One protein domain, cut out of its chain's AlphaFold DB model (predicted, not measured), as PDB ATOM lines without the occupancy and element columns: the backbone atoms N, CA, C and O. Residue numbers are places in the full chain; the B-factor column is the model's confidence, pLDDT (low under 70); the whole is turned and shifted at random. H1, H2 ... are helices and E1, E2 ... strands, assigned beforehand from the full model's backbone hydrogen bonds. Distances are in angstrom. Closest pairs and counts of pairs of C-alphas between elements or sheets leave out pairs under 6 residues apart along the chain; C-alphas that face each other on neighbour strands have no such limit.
ATOM      1  N   ASP A  32      24.119 -10.422  31.798       85.25
ATOM      2  CA  ASP A  32      23.472 -11.538  31.127       85.25
ATOM      3  C   ASP A  32      21.960 -11.499  31.329       85.25
ATOM      4  O   ASP A  32      21.226 -11.616  30.351       85.25
ATOM      5  N   SER A  33      21.489 -11.196  32.541       85.06
ATOM      6  CA  SER A  33      20.062 -10.966  32.802       85.06
ATOM      7  C   SER A  33      19.475  -9.861  31.906       85.06
ATOM      8  O   SER A  33      18.407 -10.033  31.317       85.06
ATOM      9  N   ILE A  34      20.201  -8.752  31.703       86.75
ATOM     10  CA  ILE A  34      19.764  -7.658  30.810       86.75
ATOM     11  C   ILE A  34      19.694  -8.113  29.344       86.75
ATOM     12  O   ILE A  34      18.728  -7.802  28.636       86.75
ATOM     13  N   LYS A  35      20.711  -8.848  28.874       88.56
ATOM     14  CA  LYS A  35      20.738  -9.393  27.508       88.56
ATOM     15  C   LYS A  35      19.583 -10.364  27.288       88.56
ATOM     16  O   LYS A  35      18.888 -10.244  26.281       88.56
ATOM     17  N   VAL A  36      19.352 -11.265  28.242       90.50
ATOM     18  CA  VAL A  36      18.242 -12.217  28.200       90.50
ATOM     19  C   VAL A  36      16.905 -11.484  28.201       90.50
ATOM     20  O   VAL A  36      16.067 -11.821  27.379       90.50
ATOM     21  N   ASN A  37      16.723 -10.431  29.005       90.50
ATOM     22  CA  ASN A  37      15.483  -9.639  29.011       90.50
ATOM     23  C   ASN A  37      15.170  -8.992  27.673       90.50
ATOM     24  O   ASN A  37      14.035  -8.991  27.199       90.50
ATOM     25  N   THR A  38      16.204  -8.431  27.058       91.12
ATOM     26  CA  THR A  38      16.066  -7.785  25.758       91.12
ATOM     27  C   THR A  38      15.733  -8.817  24.685       91.12
ATOM     28  O   THR A  38      14.867  -8.578  23.845       91.12
ATOM     29  N   LEU A  39      16.407  -9.970  24.710       93.44
ATOM     30  CA  LEU A  39      16.168 -11.054  23.765       93.44
ATOM     31  C   LEU A  39      14.775 -11.669  23.949       93.44
ATOM     32  O   LEU A  39      14.049 -11.816  22.973       93.44
ATOM     33  N   SER A  40      14.372 -11.966  25.184       94.25
ATOM     34  CA  SER A  40      13.072 -12.560  25.481       94.25
ATOM     35  C   SER A  40      11.921 -11.646  25.068       94.25
ATOM     36  O   SER A  40      10.969 -12.124  24.461       94.25
ATOM     37  N   GLY A  41      12.038 -10.331  25.297       93.62
ATOM     38  CA  GLY A  41      11.065  -9.353  24.802       93.62
ATOM     39  C   GLY A  41      10.905  -9.409  23.280       93.62
ATOM     40  O   GLY A  41       9.794  -9.583  22.788       93.62
ATOM     41  N   LYS A  42      12.022  -9.378  22.538       94.88
ATOM     42  CA  LYS A  42      12.004  -9.496  21.068       94.88
ATOM     43  C   LYS A  42      11.358 -10.794  20.591       94.88
ATOM     44  O   LYS A  42      10.618 -10.785  19.615       94.88
ATOM     45  N   MET A  43      11.631 -11.904  21.270       94.00
ATOM     46  CA  MET A  43      11.064 -13.200  20.903       94.00
ATOM     47  C   MET A  43       9.544 -13.236  21.085       94.00
ATOM     48  O   MET A  43       8.841 -13.738  20.213       94.00
ATOM     49  N   ILE A  44       9.007 -12.647  22.155       93.44
ATOM     50  CA  ILE A  44       7.551 -12.516  22.308       93.44
ATOM     51  C   ILE A  44       6.952 -11.619  21.218       93.44
ATOM     52  O   ILE A  44       5.900 -11.953  20.665       93.44
ATOM     53  N   ASP A  45       7.629 -10.529  20.853       93.50
ATOM     54  CA  ASP A  45       7.181  -9.659  19.760       93.50
ATOM     55  C   ASP A  45       7.140 -10.399  18.416       93.50
ATOM     56  O   ASP A  45       6.203 -10.202  17.639       93.50
ATOM     57  N   TYR A  46       8.100 -11.291  18.149       94.19
ATOM     58  CA  TYR A  46       8.074 -12.143  16.960       94.19
ATOM     59  C   TYR A  46       6.846 -13.053  16.933       94.19
ATOM     60  O   TYR A  46       6.166 -13.113  15.910       94.19
ATOM     61  N   LEU A  47       6.498 -13.693  18.054       91.44
ATOM     62  CA  LEU A  47       5.280 -14.508  18.140       91.44
ATOM     63  C   LEU A  47       4.017 -13.673  17.900       91.44
ATOM     64  O   LEU A  47       3.155 -14.077  17.126       91.44
ATOM     65  N   CYS A  48       3.929 -12.476  18.492       90.00
ATOM     66  CA  CYS A  48       2.791 -11.573  18.288       90.00
ATOM     67  C   CYS A  48       2.654 -11.114  16.825       90.00
ATOM     68  O   CYS A  48       1.549 -10.862  16.351       90.00
ATOM     69  N   GLN A  49       3.773 -11.007  16.102       89.81
ATOM     70  CA  GLN A  49       3.821 -10.606  14.693       89.81
ATOM     71  C   GLN A  49       3.760 -11.793  13.714       89.81
ATOM     72  O   GLN A  49       3.823 -11.571  12.507       89.81
ATOM     73  N   ASN A  50       3.621 -13.035  14.202       84.88
ATOM     74  CA  ASN A  50       3.721 -14.278  13.420       84.88
ATOM     75  C   ASN A  50       5.056 -14.425  12.646       84.88
ATOM     76  O   ASN A  50       5.111 -15.028  11.577       84.88
ATOM     77  N   LYS A  51       6.142 -13.867  13.186       89.69
ATOM     78  CA  LYS A  51       7.514 -13.919  12.653       89.69
ATOM     79  C   LYS A  51       8.261 -15.150  13.169       89.69
ATOM     80  O   LYS A  51       9.152 -15.070  14.015       89.69
ATOM     81  N   TYR A  52       7.802 -16.327  12.755       87.00
ATOM     82  CA  TYR A  52       8.283 -17.590  13.322       87.00
ATOM     83  C   TYR A  52       9.716 -17.937  12.910       87.00
ATOM     84  O   TYR A  52      10.417 -18.582  13.685       87.00
ATOM     85  N   GLU A  53      10.165 -17.498  11.733       83.69
ATOM     86  CA  GLU A  53      11.533 -17.733  11.261       83.69
ATOM     87  C   GLU A  53      12.540 -16.997  12.152       83.69
ATOM     88  O   GLU A  53      13.472 -17.607  12.674       83.69
ATOM     89  N   GLU A  54      12.283 -15.721  12.446       91.25
ATOM     90  CA  GLU A  54      13.123 -14.900  13.319       91.25
ATOM     91  C   GLU A  54      13.118 -15.398  14.770       91.25
ATOM     92  O   GLU A  54      14.126 -15.303  15.475       91.25
ATOM     93  N   PHE A  55      12.001 -15.963  15.238       92.25
ATOM     94  CA  PHE A  55      11.977 -16.657  16.525       92.25
ATOM     95  C   PHE A  55      12.863 -17.905  16.491       92.25
ATOM     96  O   PHE A  55      13.662 -18.121  17.406       92.25
ATOM     97  N   TYR A  56      12.735 -18.714  15.438       86.38
ATOM     98  CA  TYR A  56      13.435 -19.984  15.293       86.38
ATOM     99  C   TYR A  56      14.954 -19.827  15.214       86.38
ATOM    100  O   TYR A  56      15.677 -20.613  15.815       86.38
ATOM    101  N   GLU A  57      15.456 -18.760  14.591       86.75
ATOM    102  CA  GLU A  57      16.891 -18.434  14.590       86.75
ATOM    103  C   GLU A  57      17.491 -18.256  16.000       86.75
ATOM    104  O   GLU A  57      18.707 -18.364  16.184       86.75
ATOM    105  N   ASN A  58      16.651 -17.977  17.003       87.81
ATOM    106  CA  ASN A  58      17.054 -17.777  18.396       87.81
ATOM    107  C   ASN A  58      16.789 -19.005  19.290       87.81
ATOM    108  O   ASN A  58      17.129 -18.974  20.479       87.81
ATOM    109  N   LEU A  59      16.216 -20.082  18.741       84.50
ATOM    110  CA  LEU A  59      16.078 -21.379  19.406       84.50
ATOM    111  C   LEU A  59      17.383 -22.183  19.313       84.50
ATOM    112  O   LEU A  59      18.138 -22.090  18.346       84.50
ATOM    113  N   SER A  60      17.650 -23.005  20.324       72.50
ATOM    114  CA  SER A  60      18.666 -24.049  20.230       72.50
ATOM    115  C   SER A  60      18.121 -25.205  19.393       72.50
ATOM    116  O   SER A  60      16.971 -25.607  19.587       72.50
ATOM    117  N   CYS A  61      18.961 -25.783  18.536       57.12
ATOM    118  CA  CYS A  61      18.595 -26.886  17.640       57.12
ATOM    119  C   CYS A  61      18.021 -28.128  18.356       57.12
ATOM    120  O   CYS A  61      17.408 -28.970  17.708       57.12
ATOM    121  N   ASP A  62      18.222 -28.250  19.670       59.44
ATOM    122  CA  ASP A  62      17.842 -29.432  20.447       59.44
ATOM    123  C   ASP A  62      16.342 -29.494  20.790       59.44
ATOM    124  O   ASP A  62      15.831 -30.573  21.077       59.44
ATOM    125  N   GLU A  63      15.621 -28.365  20.787       64.00
ATOM    126  CA  GLU A  63      14.199 -28.342  21.170       64.00
ATOM    127  C   GLU A  63      13.253 -28.532  19.979       64.00
ATOM    128  O   GLU A  63      12.246 -29.233  20.078       64.00
ATOM    129  N   PHE A  64      13.595 -27.931  18.839       69.94
ATOM    130  CA  PHE A  64      12.860 -28.069  17.589       69.94
ATOM    131  C   PHE A  64      13.844 -28.496  16.491       69.94
ATOM    132  O   PHE A  64      14.718 -27.709  16.139       69.94
ATOM    133  N   PRO A  65      13.714 -29.719  15.937       65.50
ATOM    134  CA  PRO A  65      14.678 -30.258  14.972       65.50
ATOM    135  C   PRO A  65      14.762 -29.476  13.658       65.50
ATOM    136  O   PRO A  65      15.774 -29.533  12.961       65.50
ATOM    137  N   ASP A  66      13.670 -28.810  13.280       74.31
ATOM    138  CA  ASP A  66      13.568 -28.025  12.059       74.31
ATOM    139  C   ASP A  66      12.500 -26.921  12.192       74.31
ATOM    140  O   ASP A  66      11.580 -26.999  13.016       74.31
ATOM    141  N   LEU A  67      12.622 -25.896  11.344       73.94
ATOM    142  CA  LEU A  67      11.722 -24.740  11.299       73.94
ATOM    143  C   LEU A  67      10.268 -25.145  11.015       73.94
ATOM    144  O   LEU A  67       9.349 -24.571  11.595       73.94
ATOM    145  N   ASN A  68      10.036 -26.153  10.169       68.56
ATOM    146  CA  ASN A  68       8.678 -26.578   9.827       68.56
ATOM    147  C   ASN A  68       7.956 -27.149  11.051       68.56
ATOM    148  O   ASN A  68       6.775 -26.869  11.248       68.56
ATOM    149  N   LYS A  69       8.651 -27.916  11.898       70.31
ATOM    150  CA  LYS A  69       8.097 -28.419  13.163       70.31
ATOM    151  C   LYS A  69       7.742 -27.286  14.113       70.31
ATOM    152  O   LYS A  69       6.680 -27.330  14.731       70.31
ATOM    153  N   PHE A  70       8.596 -26.269  14.202       80.75
ATOM    154  CA  PHE A  70       8.308 -25.093  15.013       80.75
ATOM    155  C   PHE A  70       7.082 -24.327  14.492       80.75
ATOM    156  O   PHE A  70       6.187 -24.013  15.272       80.75
ATOM    157  N   ILE A  71       6.977 -24.107  13.178       80.00
ATOM    158  CA  ILE A  71       5.806 -23.463  12.563       80.00
ATOM    159  C   ILE A  71       4.533 -24.273  12.836       80.00
ATOM    160  O   ILE A  71       3.536 -23.707  13.271       80.00
ATOM    161  N   ILE A  72       4.566 -25.598  12.659       74.38
ATOM    162  CA  ILE A  72       3.417 -26.472  12.954       74.38
ATOM    163  C   ILE A  72       3.007 -26.362  14.425       74.38
ATOM    164  O   ILE A  72       1.815 -26.312  14.725       74.38
ATOM    165  N   TYR A  73       3.970 -26.309  15.349       80.25
ATOM    166  CA  TYR A  73       3.681 -26.101  16.765       80.25
ATOM    167  C   TYR A  73       2.955 -24.768  17.008       80.25
ATOM    168  O   TYR A  73       1.934 -24.747  17.696       80.25
ATOM    169  N   GLN A  74       3.443 -23.674  16.416       84.56
ATOM    170  CA  GLN A  74       2.837 -22.346  16.564       84.56
ATOM    171  C   GLN A  74       1.439 -22.274  15.944       84.56
ATOM    172  O   GLN A  74       0.518 -21.748  16.564       84.56
ATOM    173  N   GLU A  75       1.246 -22.863  14.766       78.50
ATOM    174  CA  GLU A  75      -0.058 -22.899  14.104       78.50
ATOM    175  C   GLU A  75      -1.061 -23.774  14.865       78.50
ATOM    176  O   GLU A  75      -2.208 -23.368  15.042       78.50
ATOM    177  N   ASN A  76      -0.638 -24.916  15.419       73.62
ATOM    178  CA  ASN A  76      -1.489 -25.721  16.304       73.62
ATOM    179  C   ASN A  76      -1.901 -24.927  17.550       73.62
ATOM    180  O   ASN A  76      -3.071 -24.928  17.936       73.62
ATOM    181  N   MET A  77      -0.953 -24.225  18.176       81.56
ATOM    182  CA  MET A  77      -1.240 -23.360  19.318       81.56
ATOM    183  C   MET A  77      -2.246 -22.266  18.942       81.56
ATOM    184  O   MET A  77      -3.207 -22.052  19.675       81.56
ATOM    185  N   LYS A  78      -2.064 -21.613  17.793       81.50
ATOM    186  CA  LYS A  78      -2.945 -20.556  17.287       81.50
ATOM    187  C   LYS A  78      -4.343 -21.061  16.931       81.50
ATOM    188  O   LYS A  78      -5.318 -20.381  17.228       81.50
ATOM    189  N   GLN A  79      -4.471 -22.252  16.352       75.19
ATOM    190  CA  GLN A  79      -5.774 -22.867  16.069       75.19
ATOM    191  C   GLN A  79      -6.557 -23.167  17.351       75.19
ATOM    192  O   GLN A  79      -7.771 -22.971  17.405       75.19
ATOM    193  N   ILE A  80      -5.864 -23.630  18.392       76.75
ATOM    194  CA  ILE A  80      -6.490 -24.026  19.656       76.75
ATOM    195  C   ILE A  80      -6.786 -22.795  20.520       76.75
ATOM    196  O   ILE A  80      -7.927 -22.574  20.929       76.75
ATOM    197  N   LEU A  81      -5.773 -21.962  20.769       82.19
ATOM    198  CA  LEU A  81      -5.839 -20.845  21.713       82.19
ATOM    199  C   LEU A  81      -6.250 -19.511  21.060       82.19
ATOM    200  O   LEU A  81      -6.759 -18.635  21.756       82.19
ATOM    201  N   GLY A  82      -6.097 -19.355  19.745       81.69
ATOM    202  CA  GLY A  82      -6.272 -18.087  19.022       81.69
ATOM    203  C   GLY A  82      -4.965 -17.290  18.914       81.69
ATOM    204  O   GLY A  82      -3.913 -17.743  19.370       81.69
ATOM    205  N   ASN A  83      -5.002 -16.088  18.323       87.19
ATOM    206  CA  ASN A  83      -3.814 -15.223  18.305       87.19
ATOM    207  C   ASN A  83      -3.486 -14.698  19.710       87.19
ATOM    208  O   ASN A  83      -4.353 -14.613  20.585       87.19
ATOM    209  N   ILE A  84      -2.233 -14.284  19.917       90.81
ATOM    210  CA  ILE A  84      -1.843 -13.543  21.118       90.81
ATOM    211  C   ILE A  84      -2.465 -12.147  21.049       90.81
ATOM    212  O   ILE A  84      -2.109 -11.338  20.196       90.81
ATOM    213  N   LYS A  85      -3.374 -11.850  21.978       88.56
ATOM    214  CA  LYS A  85      -4.030 -10.542  22.086       88.56
ATOM    215  C   LYS A  85      -3.186  -9.547  22.879       88.56
ATOM    216  O   LYS A  85      -3.143  -8.362  22.564       88.56
ATOM    217  N   SER A  86      -2.554 -10.020  23.951       90.44
ATOM    218  CA  SER A  86      -1.696  -9.207  24.815       90.44
ATOM    219  C   SER A  86      -0.784 -10.092  25.653       90.44
ATOM    220  O   SER A  86      -1.167 -11.212  25.997       90.44
ATOM    221  N   TYR A  87       0.353  -9.553  26.080       91.81
ATOM    222  CA  TYR A  87       1.246 -10.217  27.017       91.81
ATOM    223  C   TYR A  87       1.709  -9.271  28.126       91.81
ATOM    224  O   TYR A  87       1.729  -8.050  27.964       91.81
ATOM    225  N   ARG A  88       2.113  -9.842  29.262       92.00
ATOM    226  CA  ARG A  88       2.757  -9.129  30.366       92.00
ATOM    227  C   ARG A  88       3.983  -9.905  30.835       92.00
ATOM    228  O   ARG A  88       3.869 -11.068  31.203       92.00
ATOM    229  N   SER A  89       5.140  -9.242  30.873       92.12
ATOM    230  CA  SER A  89       6.339  -9.791  31.520       92.12
ATOM    231  C   SER A  89       6.103  -9.949  33.022       92.12
ATOM    232  O   SER A  89       5.658  -9.009  33.689       92.12
ATOM    233  N   ILE A  90       6.393 -11.138  33.543       89.62
ATOM    234  CA  ILE A  90       6.379 -11.437  34.979       89.62
ATOM    235  C   ILE A  90       7.769 -11.178  35.562       89.62
ATOM    236  O   ILE A  90       7.897 -10.616  36.649       89.62
ATOM    237  N   GLY A  91       8.810 -11.556  34.821       88.44
ATOM    238  CA  GLY A  91      10.192 -11.335  35.214       88.44
ATOM    239  C   GLY A  91      11.151 -12.361  34.631       88.44
ATOM    240  O   GLY A  91      10.770 -13.253  33.867       88.44
ATOM    241  N   ILE A  92      12.414 -12.207  35.025       89.75
ATOM    242  CA  ILE A  92      13.511 -13.099  34.663       89.75
ATOM    243  C   ILE A  92      14.122 -13.667  35.920       89.75
ATOM    244  O   ILE A  92      14.414 -12.947  36.875       89.75
ATOM    245  N   TYR A  93      14.343 -14.970  35.881       87.88
ATOM    246  CA  TYR A  93      14.823 -15.748  37.000       87.88
ATOM    247  C   TYR A  93      16.090 -16.469  36.578       87.88
ATOM    248  O   TYR A  93      16.129 -17.119  35.536       87.88
ATOM    249  N   LYS A  94      17.137 -16.363  37.389       86.56
ATOM    250  CA  LYS A  94      18.340 -17.174  37.216       86.56
ATOM    251  C   LYS A  94      18.063 -18.571  37.759       86.56
ATOM    252  O   LYS A  94      17.681 -18.702  38.923       86.56
ATOM    253  N   ASN A  95      18.244 -19.608  36.946       82.12
ATOM    254  CA  ASN A  95      18.072 -20.979  37.419       82.12
ATOM    255  C   ASN A  95      19.392 -21.462  38.037       82.12
ATOM    256  O   ASN A  95      20.447 -21.414  37.403       82.12
ATOM    257  N   ASN A  96      19.329 -21.939  39.282       67.62
ATOM    258  CA  ASN A  96      20.497 -22.380  40.054       67.62
ATOM    259  C   ASN A  96      20.532 -23.908  40.273       67.62
ATOM    260  O   ASN A  96      21.168 -24.379  41.216       67.62
ATOM    261  N   SER A  97      19.832 -24.694  39.448       63.12
ATOM    262  CA  SER A  97      19.849 -26.159  39.558       63.12
ATOM    263  C   SER A  97      21.220 -26.735  39.158       63.12
ATOM    264  O   SER A  97      21.961 -26.136  38.376       63.12
ATOM    265  N   LEU A  98      21.572 -27.898  39.723       48.59
ATOM    266  CA  LEU A  98      22.881 -28.550  39.542       48.59
ATOM    267  C   LEU A  98      23.216 -28.848  38.065       48.59
ATOM    268  O   LEU A  98      24.388 -28.756  37.701       48.59
ATOM    269  N   ASP A  99      22.200 -29.091  37.229       55.78
ATOM    270  CA  ASP A  99      22.330 -29.450  35.807       55.78
ATOM    271  C   ASP A  99      22.137 -28.265  34.835       55.78
ATOM    272  O   ASP A  99      22.369 -28.400  33.633       55.78
ATOM    273  N   GLU A 100      21.720 -27.086  35.319       58.38
ATOM    274  CA  GLU A 100      21.425 -25.908  34.480       58.38
ATOM    275  C   GLU A 100      22.160 -24.639  34.937       58.38
ATOM    276  O   GLU A 100      21.667 -23.520  34.739       58.38
ATOM    277  N   LYS A 101      23.355 -24.800  35.530       58.56
ATOM    278  CA  LYS A 101      24.251 -23.676  35.851       58.56
ATOM    279  C   LYS A 101      24.406 -22.777  34.617       58.56
ATOM    280  O   LYS A 101      24.785 -23.252  33.550       58.56
ATOM    281  N   ASN A 102      24.137 -21.482  34.791       74.31
ATOM    282  CA  ASN A 102      24.121 -20.445  33.745       74.31
ATOM    283  C   ASN A 102      22.939 -20.527  32.767       74.31
ATOM    284  O   ASN A 102      23.108 -20.381  31.554       74.31
ATOM    285  N   SER A 103      21.730 -20.704  33.294       86.81
ATOM    286  CA  SER A 103      20.501 -20.487  32.533       86.81
ATOM    287  C   SER A 103      19.604 -19.441  33.190       86.81
ATOM    288  O   SER A 103      19.621 -19.247  34.409       86.81
ATOM    289  N   PHE A 104      18.819 -18.761  32.362       90.56
ATOM    290  CA  PHE A 104      17.813 -17.796  32.791       90.56
ATOM    291  C   PHE A 104      16.458 -18.208  32.239       90.56
ATOM    292  O   PHE A 104      16.371 -18.652  31.102       90.56
ATOM    293  N   SER A 105      15.394 -18.035  33.006       91.25
ATOM    294  CA  SER A 105      14.022 -18.238  32.548       91.25
ATOM    295  C   SER A 105      13.298 -16.900  32.535       91.25
ATOM    296  O   SER A 105      13.266 -16.218  33.556       91.25
ATOM    297  N   ALA A 106      12.709 -16.531  31.402       92.94
ATOM    298  CA  ALA A 106      11.791 -15.406  31.290       92.94
ATOM    299  C   ALA A 106      10.356 -15.937  31.284       92.94
ATOM    300  O   ALA A 106      10.050 -16.862  30.529       92.94
ATOM    301  N   ALA A 107       9.489 -15.368  32.120       92.25
ATOM    302  CA  ALA A 107       8.089 -15.772  32.201       92.25
ATOM    303  C   ALA A 107       7.154 -14.632  31.797       92.25
ATOM    304  O   ALA A 107       7.353 -13.474  32.182       92.25
ATOM    305  N   TYR A 108       6.111 -14.987  31.054       92.69
ATOM    306  CA  TYR A 108       5.107 -14.074  30.531       92.69
ATOM    307  C   TYR A 108       3.710 -14.621  30.804       92.69
ATOM    308  O   TYR A 108       3.451 -15.801  30.581       92.69
ATOM    309  N   ASP A 109       2.804 -13.755  31.245       91.06
ATOM    310  CA  ASP A 109       1.372 -14.036  31.188       91.06
ATOM    311  C   ASP A 109       0.871 -13.620  29.799       91.06
ATOM    312  O   ASP A 109       1.040 -12.467  29.392       91.06
ATOM    313  N   ILE A 110       0.262 -14.554  29.077       90.44
ATOM    314  CA  ILE A 110      -0.256 -14.390  27.720       90.44
ATOM    315  C   ILE A 110      -1.778 -14.513  27.751       90.44
ATOM    316  O   ILE A 110      -2.320 -15.474  28.301       90.44
ATOM    317  N   ASN A 111      -2.460 -13.559  27.120       88.81
ATOM    318  CA  ASN A 111      -3.888 -13.652  26.839       88.81
ATOM    319  C   ASN A 111      -4.068 -13.956  25.355       88.81
ATOM    320  O   ASN A 111      -3.631 -13.177  24.500       88.81
ATOM    321  N   PHE A 112      -4.741 -15.061  25.060       88.75
ATOM    322  CA  PHE A 112      -5.077 -15.449  23.696       88.75
ATOM    323  C   PHE A 112      -6.520 -15.064  23.350       88.75
ATOM    324  O   PHE A 112      -7.354 -14.890  24.238       88.75
ATOM    325  N   GLU A 113      -6.831 -14.911  22.065       87.75
ATOM    326  CA  GLU A 113      -8.158 -14.484  21.600       87.75
ATOM    327  C   GLU A 113      -9.291 -15.422  22.038       87.75
ATOM    328  O   GLU A 113     -10.293 -14.935  22.568       87.75
ATOM    329  N   ASN A 114      -9.122 -16.744  21.904       82.06
ATOM    330  CA  ASN A 114     -10.182 -17.709  22.241       82.06
ATOM    331  C   ASN A 114     -10.360 -17.885  23.757       82.06
ATOM    332  O   ASN A 114     -11.375 -18.414  24.202       82.06
ATOM    333  N   PHE A 115      -9.390 -17.424  24.551       77.44
ATOM    334  CA  PHE A 115      -9.370 -17.547  26.008       77.44
ATOM    335  C   PHE A 115      -8.999 -16.214  26.665       77.44
ATOM    336  O   PHE A 115      -8.135 -16.147  27.535       77.44
ATOM    337  N   SER A 116      -9.631 -15.127  26.220       73.19
ATOM    338  CA  SER A 116      -9.228 -13.765  26.601       73.19
ATOM    339  C   SER A 116      -9.438 -13.408  28.080       73.19
ATOM    340  O   SER A 116      -8.839 -12.449  28.566       73.19
ATOM    341  N   ASP A 117     -10.269 -14.169  28.793       74.94
ATOM    342  CA  ASP A 117     -10.499 -14.072  30.237       74.94
ATOM    343  C   ASP A 117      -9.573 -14.990  31.055       74.94
ATOM    344  O   ASP A 117      -9.603 -14.961  32.289       74.94
ATOM    345  N   LYS A 118      -8.759 -15.814  30.385       73.31
ATOM    346  CA  LYS A 118      -7.804 -16.733  31.002       73.31
ATOM    347  C   LYS A 118      -6.381 -16.289  30.715       73.31
ATOM    348  O   LYS A 118      -6.065 -15.757  29.655       73.31
ATOM    349  N   LYS A 119      -5.506 -16.569  31.675       74.94
ATOM    350  CA  LYS A 119      -4.077 -16.330  31.544       74.94
ATOM    351  C   LYS A 119      -3.362 -17.640  31.307       74.94
ATOM    352  O   LYS A 119      -3.511 -18.598  32.065       74.94
ATOM    353  N   VAL A 120      -2.561 -17.655  30.258       86.06
ATOM    354  CA  VAL A 120      -1.672 -18.760  29.935       86.06
ATOM    355  C   VAL A 120      -0.248 -18.297  30.200       86.06
ATOM    356  O   VAL A 120       0.158 -17.230  29.748       86.06
ATOM    357  N   ARG A 121       0.528 -19.082  30.941       89.81
ATOM    358  CA  ARG A 121       1.920 -18.765  31.245       89.81
ATOM    359  C   ARG A 121       2.831 -19.306  30.157       89.81
ATOM    360  O   ARG A 121       2.846 -20.501  29.892       89.81
ATOM    361  N   MET A 122       3.625 -18.430  29.564       90.94
ATOM    362  CA  MET A 122       4.699 -18.791  28.650       90.94
ATOM    363  C   MET A 122       6.043 -18.646  29.359       90.94
ATOM    364  O   MET A 122       6.299 -17.637  30.017       90.94
ATOM    365  N   ILE A 123       6.901 -19.652  29.225       90.38
ATOM    366  CA  ILE A 123       8.234 -19.691  29.824       90.38
ATOM    367  C   ILE A 123       9.258 -19.948  28.722       90.38
ATOM    368  O   ILE A 123       9.169 -20.938  27.996       90.38
ATOM    369  N   LEU A 124      10.243 -19.057  28.632       91.94
ATOM    370  CA  LEU A 124      11.407 -19.180  27.761       91.94
ATOM    371  C   LEU A 124      12.646 -19.383  28.635       91.94
ATOM    372  O   LEU A 124      13.030 -18.480  29.378       91.94
ATOM    373  N   THR A 125      13.276 -20.553  28.562       90.31
ATOM    374  CA  THR A 125      14.527 -20.853  29.268       90.31
ATOM    375  C   THR A 125      15.709 -20.706  28.326       90.31
ATOM    376  O   THR A 125      15.878 -21.466  27.375       90.31
ATOM    377  N   PHE A 126      16.578 -19.759  28.642       90.44
ATOM    378  CA  PHE A 126      17.771 -19.408  27.899       90.44
ATOM    379  C   PHE A 126      19.004 -20.094  28.470       90.44
ATOM    380  O   PHE A 126      19.217 -20.103  29.684       90.44
ATOM    381  N   LYS A 127      19.859 -20.595  27.582       87.81
ATOM    382  CA  LYS A 127      21.208 -21.067  27.904       87.81
ATOM    383  C   LYS A 127      22.224 -20.295  27.079       87.81
ATOM    384  O   LYS A 127      21.956 -19.926  25.935       87.81
ATOM    385  N   CYS A 128      23.388 -20.047  27.666       84.31
ATOM    386  CA  CYS A 128      24.503 -19.467  26.934       84.31
ATOM    387  C   CYS A 128      25.249 -20.589  26.206       84.31
ATOM    388  O   CYS A 128      25.831 -21.467  26.842       84.31
ATOM    389  N   MET A 129      25.223 -20.561  24.876       74.50
ATOM    390  CA  MET A 129      25.946 -21.482  24.004       74.50
ATOM    391  C   MET A 129      26.836 -20.664  23.067       74.50
ATOM    392  O   MET A 129      26.378 -19.707  22.449       74.50
ATOM    393  N   ASN A 130      28.125 -21.006  22.968       73.50
ATOM    394  CA  ASN A 130      29.084 -20.309  22.095       73.50
ATOM    395  C   ASN A 130      29.077 -18.769  22.266       73.50
ATOM    396  O   ASN A 130      29.083 -18.026  21.285       73.50
ATOM    397  N   ASN A 131      29.040 -18.289  23.517       75.06
ATOM    398  CA  ASN A 131      28.947 -16.865  23.890       75.06
ATOM    399  C   ASN A 131      27.678 -16.136  23.399       75.06
ATOM    400  O   ASN A 131      27.649 -14.902  23.363       75.06
ATOM    401  N   LYS A 132      26.619 -16.869  23.036       83.19
ATOM    402  CA  LYS A 132      25.306 -16.323  22.677       83.19
ATOM    403  C   LYS A 132      24.217 -16.936  23.550       83.19
ATOM    404  O   LYS A 132      24.213 -18.134  23.813       83.19
ATOM    405  N   TRP A 133      23.276 -16.106  23.984       86.88
ATOM    406  CA  TRP A 133      22.072 -16.570  24.666       86.88
ATOM    407  C   TRP A 133      21.078 -17.092  23.630       86.88
ATOM    408  O   TRP A 133      20.751 -16.377  22.687       86.88
ATOM    409  N   GLN A 134      20.621 -18.328  23.805       85.75
ATOM    410  CA  GLN A 134      19.633 -18.982  22.944       85.75
ATOM    411  C   GLN A 134      18.543 -19.613  23.802       85.75
ATOM    412  O   GLN A 134      18.810 -20.033  24.934       85.75
ATOM    413  N   VAL A 135      17.322 -19.696  23.275       87.94
ATOM    414  CA  VAL A 135      16.225 -20.401  23.945       87.94
ATOM    415  C   VAL A 135      16.462 -21.894  23.829       87.94
ATOM    416  O   VAL A 135      16.452 -22.460  22.746       87.94
ATOM    417  N   SER A 136      16.697 -22.514  24.973       83.12
ATOM    418  CA  SER A 136      16.892 -23.955  25.108       83.12
ATOM    419  C   SER A 136      15.621 -24.713  25.463       83.12
ATOM    420  O   SER A 136      15.573 -25.927  25.282       83.12
ATOM    421  N   LYS A 137      14.647 -24.015  26.062       84.50
ATOM    422  CA  LYS A 137      13.315 -24.546  26.343       84.50
ATOM    423  C   LYS A 137      12.262 -23.463  26.138       84.50
ATOM    424  O   LYS A 137      12.435 -22.337  26.605       84.50
ATOM    425  N   TYR A 138      11.145 -23.834  25.551       86.00
ATOM    426  CA  TYR A 138       9.974 -23.037  25.277       86.00
ATOM    427  C   TYR A 138       8.752 -23.833  25.718       86.00
ATOM    428  O   TYR A 138       8.468 -24.928  25.234       86.00
ATOM    429  N   LYS A 139       8.029 -23.289  26.695       82.75
ATOM    430  CA  LYS A 139       6.904 -23.981  27.312       82.75
ATOM    431  C   LYS A 139       5.722 -23.059  27.515       82.75
ATOM    432  O   LYS A 139       5.877 -21.889  27.859       82.75
ATOM    433  N   ILE A 140       4.542 -23.643  27.380       85.62
ATOM    434  CA  ILE A 140       3.263 -23.019  27.690       85.62
ATOM    435  C   ILE A 140       2.590 -23.824  28.799       85.62
ATOM    436  O   ILE A 140       2.595 -25.056  28.773       85.62
ATOM    437  N   GLU A 141       2.033 -23.149  29.794       83.31
ATOM    438  CA  GLU A 141       1.410 -23.738  30.976       83.31
ATOM    439  C   GLU A 141       0.119 -22.994  31.331       83.31
ATOM    440  O   GLU A 141       0.003 -21.789  31.119       83.31
ATOM    441  N   SER A 142      -0.857 -23.692  31.908       78.31
ATOM    442  CA  SER A 142      -1.990 -23.033  32.569       78.31
ATOM    443  C   SER A 142      -1.533 -22.461  33.914       78.31
ATOM    444  O   SER A 142      -0.822 -23.151  34.648       78.31
ATOM    445  N   GLU A 143      -1.958 -21.251  34.271       66.06
ATOM    446  CA  GLU A 143      -1.526 -20.598  35.512       66.06
ATOM    447  C   GLU A 143      -2.078 -21.285  36.780       66.06
ATOM    448  O   GLU A 143      -1.364 -21.369  37.779       66.06
ATOM    449  N   ASN A 144      -3.306 -21.822  36.758       59.56
ATOM    450  CA  ASN A 144      -3.960 -22.398  37.937       59.56
ATOM    451  C   ASN A 144      -4.281 -23.893  37.802       59.56
ATOM    452  O   ASN A 144      -4.867 -24.363  36.830       59.56
ATOM    453  N   GLN A 145      -4.063 -24.649  38.885       49.31
ATOM    454  CA  GLN A 145      -4.587 -26.018  39.033       49.31
ATOM    455  C   GLN A 145      -6.129 -26.084  39.123       49.31
ATOM    456  O   GLN A 145      -6.697 -27.176  39.086       49.31
ATOM    457  N   ASN A 146      -6.802 -24.932  39.190       48.97
ATOM    458  CA  ASN A 146      -8.258 -24.790  39.094       48.97
ATOM    459  C   ASN A 146      -8.726 -24.275  37.721       48.97
ATOM    460  O   ASN A 146      -9.921 -24.052  37.543       48.97
ATOM    461  N   ASP A 147      -7.823 -24.098  36.748       54.25
ATOM    462  CA  ASP A 147      -8.212 -23.724  35.387       54.25
ATOM    463  C   ASP A 147      -9.071 -24.814  34.739       54.25
ATOM    464  O   ASP A 147      -8.990 -25.997  35.094       54.25
ATOM    465  N   ASN A 148      -9.903 -24.408  33.777       62.28
ATOM    466  CA  ASN A 148     -10.790 -25.297  33.031       62.28
ATOM    467  C   ASN A 148     -10.017 -26.546  32.557       62.28
ATOM    468  O   ASN A 148      -8.920 -26.435  32.001       62.28
ATOM    469  N   ILE A 149     -10.568 -27.735  32.822       63.03
ATOM    470  CA  ILE A 149      -9.964 -29.026  32.450       63.03
ATOM    471  C   ILE A 149      -9.647 -29.042  30.948       63.03
ATOM    472  O   ILE A 149      -8.612 -29.566  30.546       63.03
ATOM    473  N   GLU A 150     -10.495 -28.399  30.147       64.38
ATOM    474  CA  GLU A 150     -10.339 -28.251  28.701       64.38
ATOM    475  C   GLU A 150      -9.048 -27.505  28.321       64.38
ATOM    476  O   GLU A 150      -8.201 -28.080  27.650       64.38
ATOM    477  N   LEU A 151      -8.803 -26.304  28.866       73.38
ATOM    478  CA  LEU A 151      -7.579 -25.531  28.593       73.38
ATOM    479  C   LEU A 151      -6.308 -26.282  29.028       73.38
ATOM    480  O   LEU A 151      -5.274 -26.221  28.364       73.38
ATOM    481  N   ARG A 152      -6.371 -27.014  30.146       72.00
ATOM    482  CA  ARG A 152      -5.247 -27.841  30.608       72.00
ATOM    483  C   ARG A 152      -4.962 -29.004  29.668       72.00
ATOM    484  O   ARG A 152      -3.793 -29.302  29.421       72.00
ATOM    485  N   ASN A 153      -6.004 -29.645  29.152       69.62
ATOM    486  CA  ASN A 153      -5.868 -30.711  28.167       69.62
ATOM    487  C   ASN A 153      -5.329 -30.168  26.842       69.62
ATOM    488  O   ASN A 153      -4.399 -30.760  26.302       69.62
ATOM    489  N   ASP A 154      -5.815 -29.014  26.394       72.44
ATOM    490  CA  ASP A 154      -5.357 -28.314  25.192       72.44
ATOM    491  C   ASP A 154      -3.869 -27.940  25.278       72.44
ATOM    492  O   ASP A 154      -3.082 -28.259  24.388       72.44
ATOM    493  N   ILE A 155      -3.429 -27.342  26.390       76.12
ATOM    494  CA  ILE A 155      -2.013 -27.003  26.612       76.12
ATOM    495  C   ILE A 155      -1.151 -28.266  26.724       76.12
ATOM    496  O   ILE A 155      -0.044 -28.329  26.180       76.12
ATOM    497  N   LYS A 156      -1.635 -29.297  27.427       73.62
ATOM    498  CA  LYS A 156      -0.933 -30.582  27.523       73.62
ATOM    499  C   LYS A 156      -0.774 -31.212  26.141       73.62
ATOM    500  O   LYS A 156       0.304 -31.712  25.836       73.62
ATOM    501  N   TYR A 157      -1.808 -31.143  25.313       68.12
ATOM    502  CA  TYR A 157      -1.801 -31.618  23.941       68.12
ATOM    503  C   TYR A 157      -0.785 -30.863  23.073       68.12
ATOM    504  O   TYR A 157       0.067 -31.497  22.444       68.12
ATOM    505  N   ILE A 158      -0.804 -29.525  23.110       71.31
ATOM    506  CA  ILE A 158       0.171 -28.669  22.419       71.31
ATOM    507  C   ILE A 158       1.597 -29.102  22.797       71.31
ATOM    508  O   ILE A 158       2.407 -29.406  21.925       71.31
ATOM    509  N   ASN A 159       1.886 -29.252  24.091       69.06
ATOM    510  CA  ASN A 159       3.213 -29.645  24.572       69.06
ATOM    511  C   ASN A 159       3.589 -31.113  24.284       69.06
ATOM    512  O   ASN A 159       4.773 -31.428  24.181       69.06
ATOM    513  N   MET A 160       2.619 -32.027  24.178       63.41
ATOM    514  CA  MET A 160       2.870 -33.426  23.803       63.41
ATOM    515  C   MET A 160       3.221 -33.566  22.322       63.41
ATOM    516  O   MET A 160       4.056 -34.401  21.988       63.41
ATOM    517  N   SER A 161       2.675 -32.707  21.454       56.03
ATOM    518  CA  SER A 161       2.998 -32.715  20.020       56.03
ATOM    519  C   SER A 161       4.482 -32.456  19.705       56.03
ATOM    520  O   SER A 161       4.947 -32.843  18.638       56.03
ATOM    521  N   ILE A 162       5.238 -31.872  20.649       53.81
ATOM    522  CA  ILE A 162       6.701 -31.694  20.569       53.81
ATOM    523  C   ILE A 162       7.452 -33.020  20.798       53.81
ATOM    524  O   ILE A 162       8.550 -33.199  20.283       53.81
ATOM    525  N   LYS A 163       6.890 -33.949  21.583       49.69
ATOM    526  CA  LYS A 163       7.615 -35.116  22.122       49.69
ATOM    527  C   LYS A 163       7.396 -36.425  21.363       49.69
ATOM    528  O   LYS A 163       8.108 -37.387  21.635       49.69
TER     529      LYS A 163
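What this domain is: This is residues 32 to 163 of the 278 residues of an uncharacterized protein of Clostridium saccharoperbutylacetonicum N1-4(HMT) (UniProt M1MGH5). A strongly twisted sheet of four strands, E1 to E4, curls round the long helix H1. From the end of H1 the chain goes on through short H2 to H3, which runs side by side with H4, and H4 packs on edge strand E4. The printed part has 132 residues, with four named helices and four named strands in the order H1 H2 H3 E1 E2 E3 E4 H4; the class is mixed, helices and strands. The sheet order is E1 - E2 - E3 - E4, all antiparallel. The whole is compact, with a radius of gyration of the C-alphas of 14.3 A and spans of 40 by 31 by 26 A.

Where its parts are: H1, residues 32 to 48, begins at C-alpha 32 (23.472, -11.538, 31.127) and is 24.3 A long. H2 is residues 52 to 56, and H3, residues 67 to 81, is 20.8 A long. E1, residues 84 to 95, 26.8 A long, bends by 57 degrees at residue 88. E2 is residues 103 to 112, 27.5 A; E3 residues 120 to 129, 28.4 A; E4 residues 132 to 142, 29.8 A. H4, residues 149 to 160, ends at C-alpha 160 (2.870, -33.426, 23.803).

How they stand to each other: The strands form a meander, each the antiparallel neighbour of the one before. Within hydrogen-bond range are N 88 and O 109 of hairpin E1 and E2, 2.8 A, N 106 and O 124 of hairpin E2 and E3, 2.8 A, and N 123 and O 139 of hairpin E3 and E4, 2.8 A. H1 is on the sheet; its closest C-alphas to E2 are Ser 40 and Ala 106, 6.6 A. H1, with residues 43 to 47 alone, touches H2, closest C-alphas Met 43 and Phe 55, 5.7 A. H2 touches H3, closest C-alphas Tyr 52 and Ile 71, 6.4 A. H3 only grazes the sheet, with residues 77 to 81. H4, with residues 154 to 158 alone, touches H3, closest C-alphas Met 77 and Ile 158, 6.3 A, at a shallow tilt of 4 degrees, opposite ways. H4 is over E4, closest C-alphas Ser 142 and Arg 152, 6.1 A. In H1, H2, H3 and H4 every O i to N i+4 pair is within hydrogen-bond range.

The domain as a whole: The two C-alphas farthest apart, those of Asn 131 and Ile 149, are 41.7 A apart. The printed part has no cut, and no link is long. pLDDT is under 70 at 27 residues, among them 61 to 65, 96 to 101 and 143 to 150.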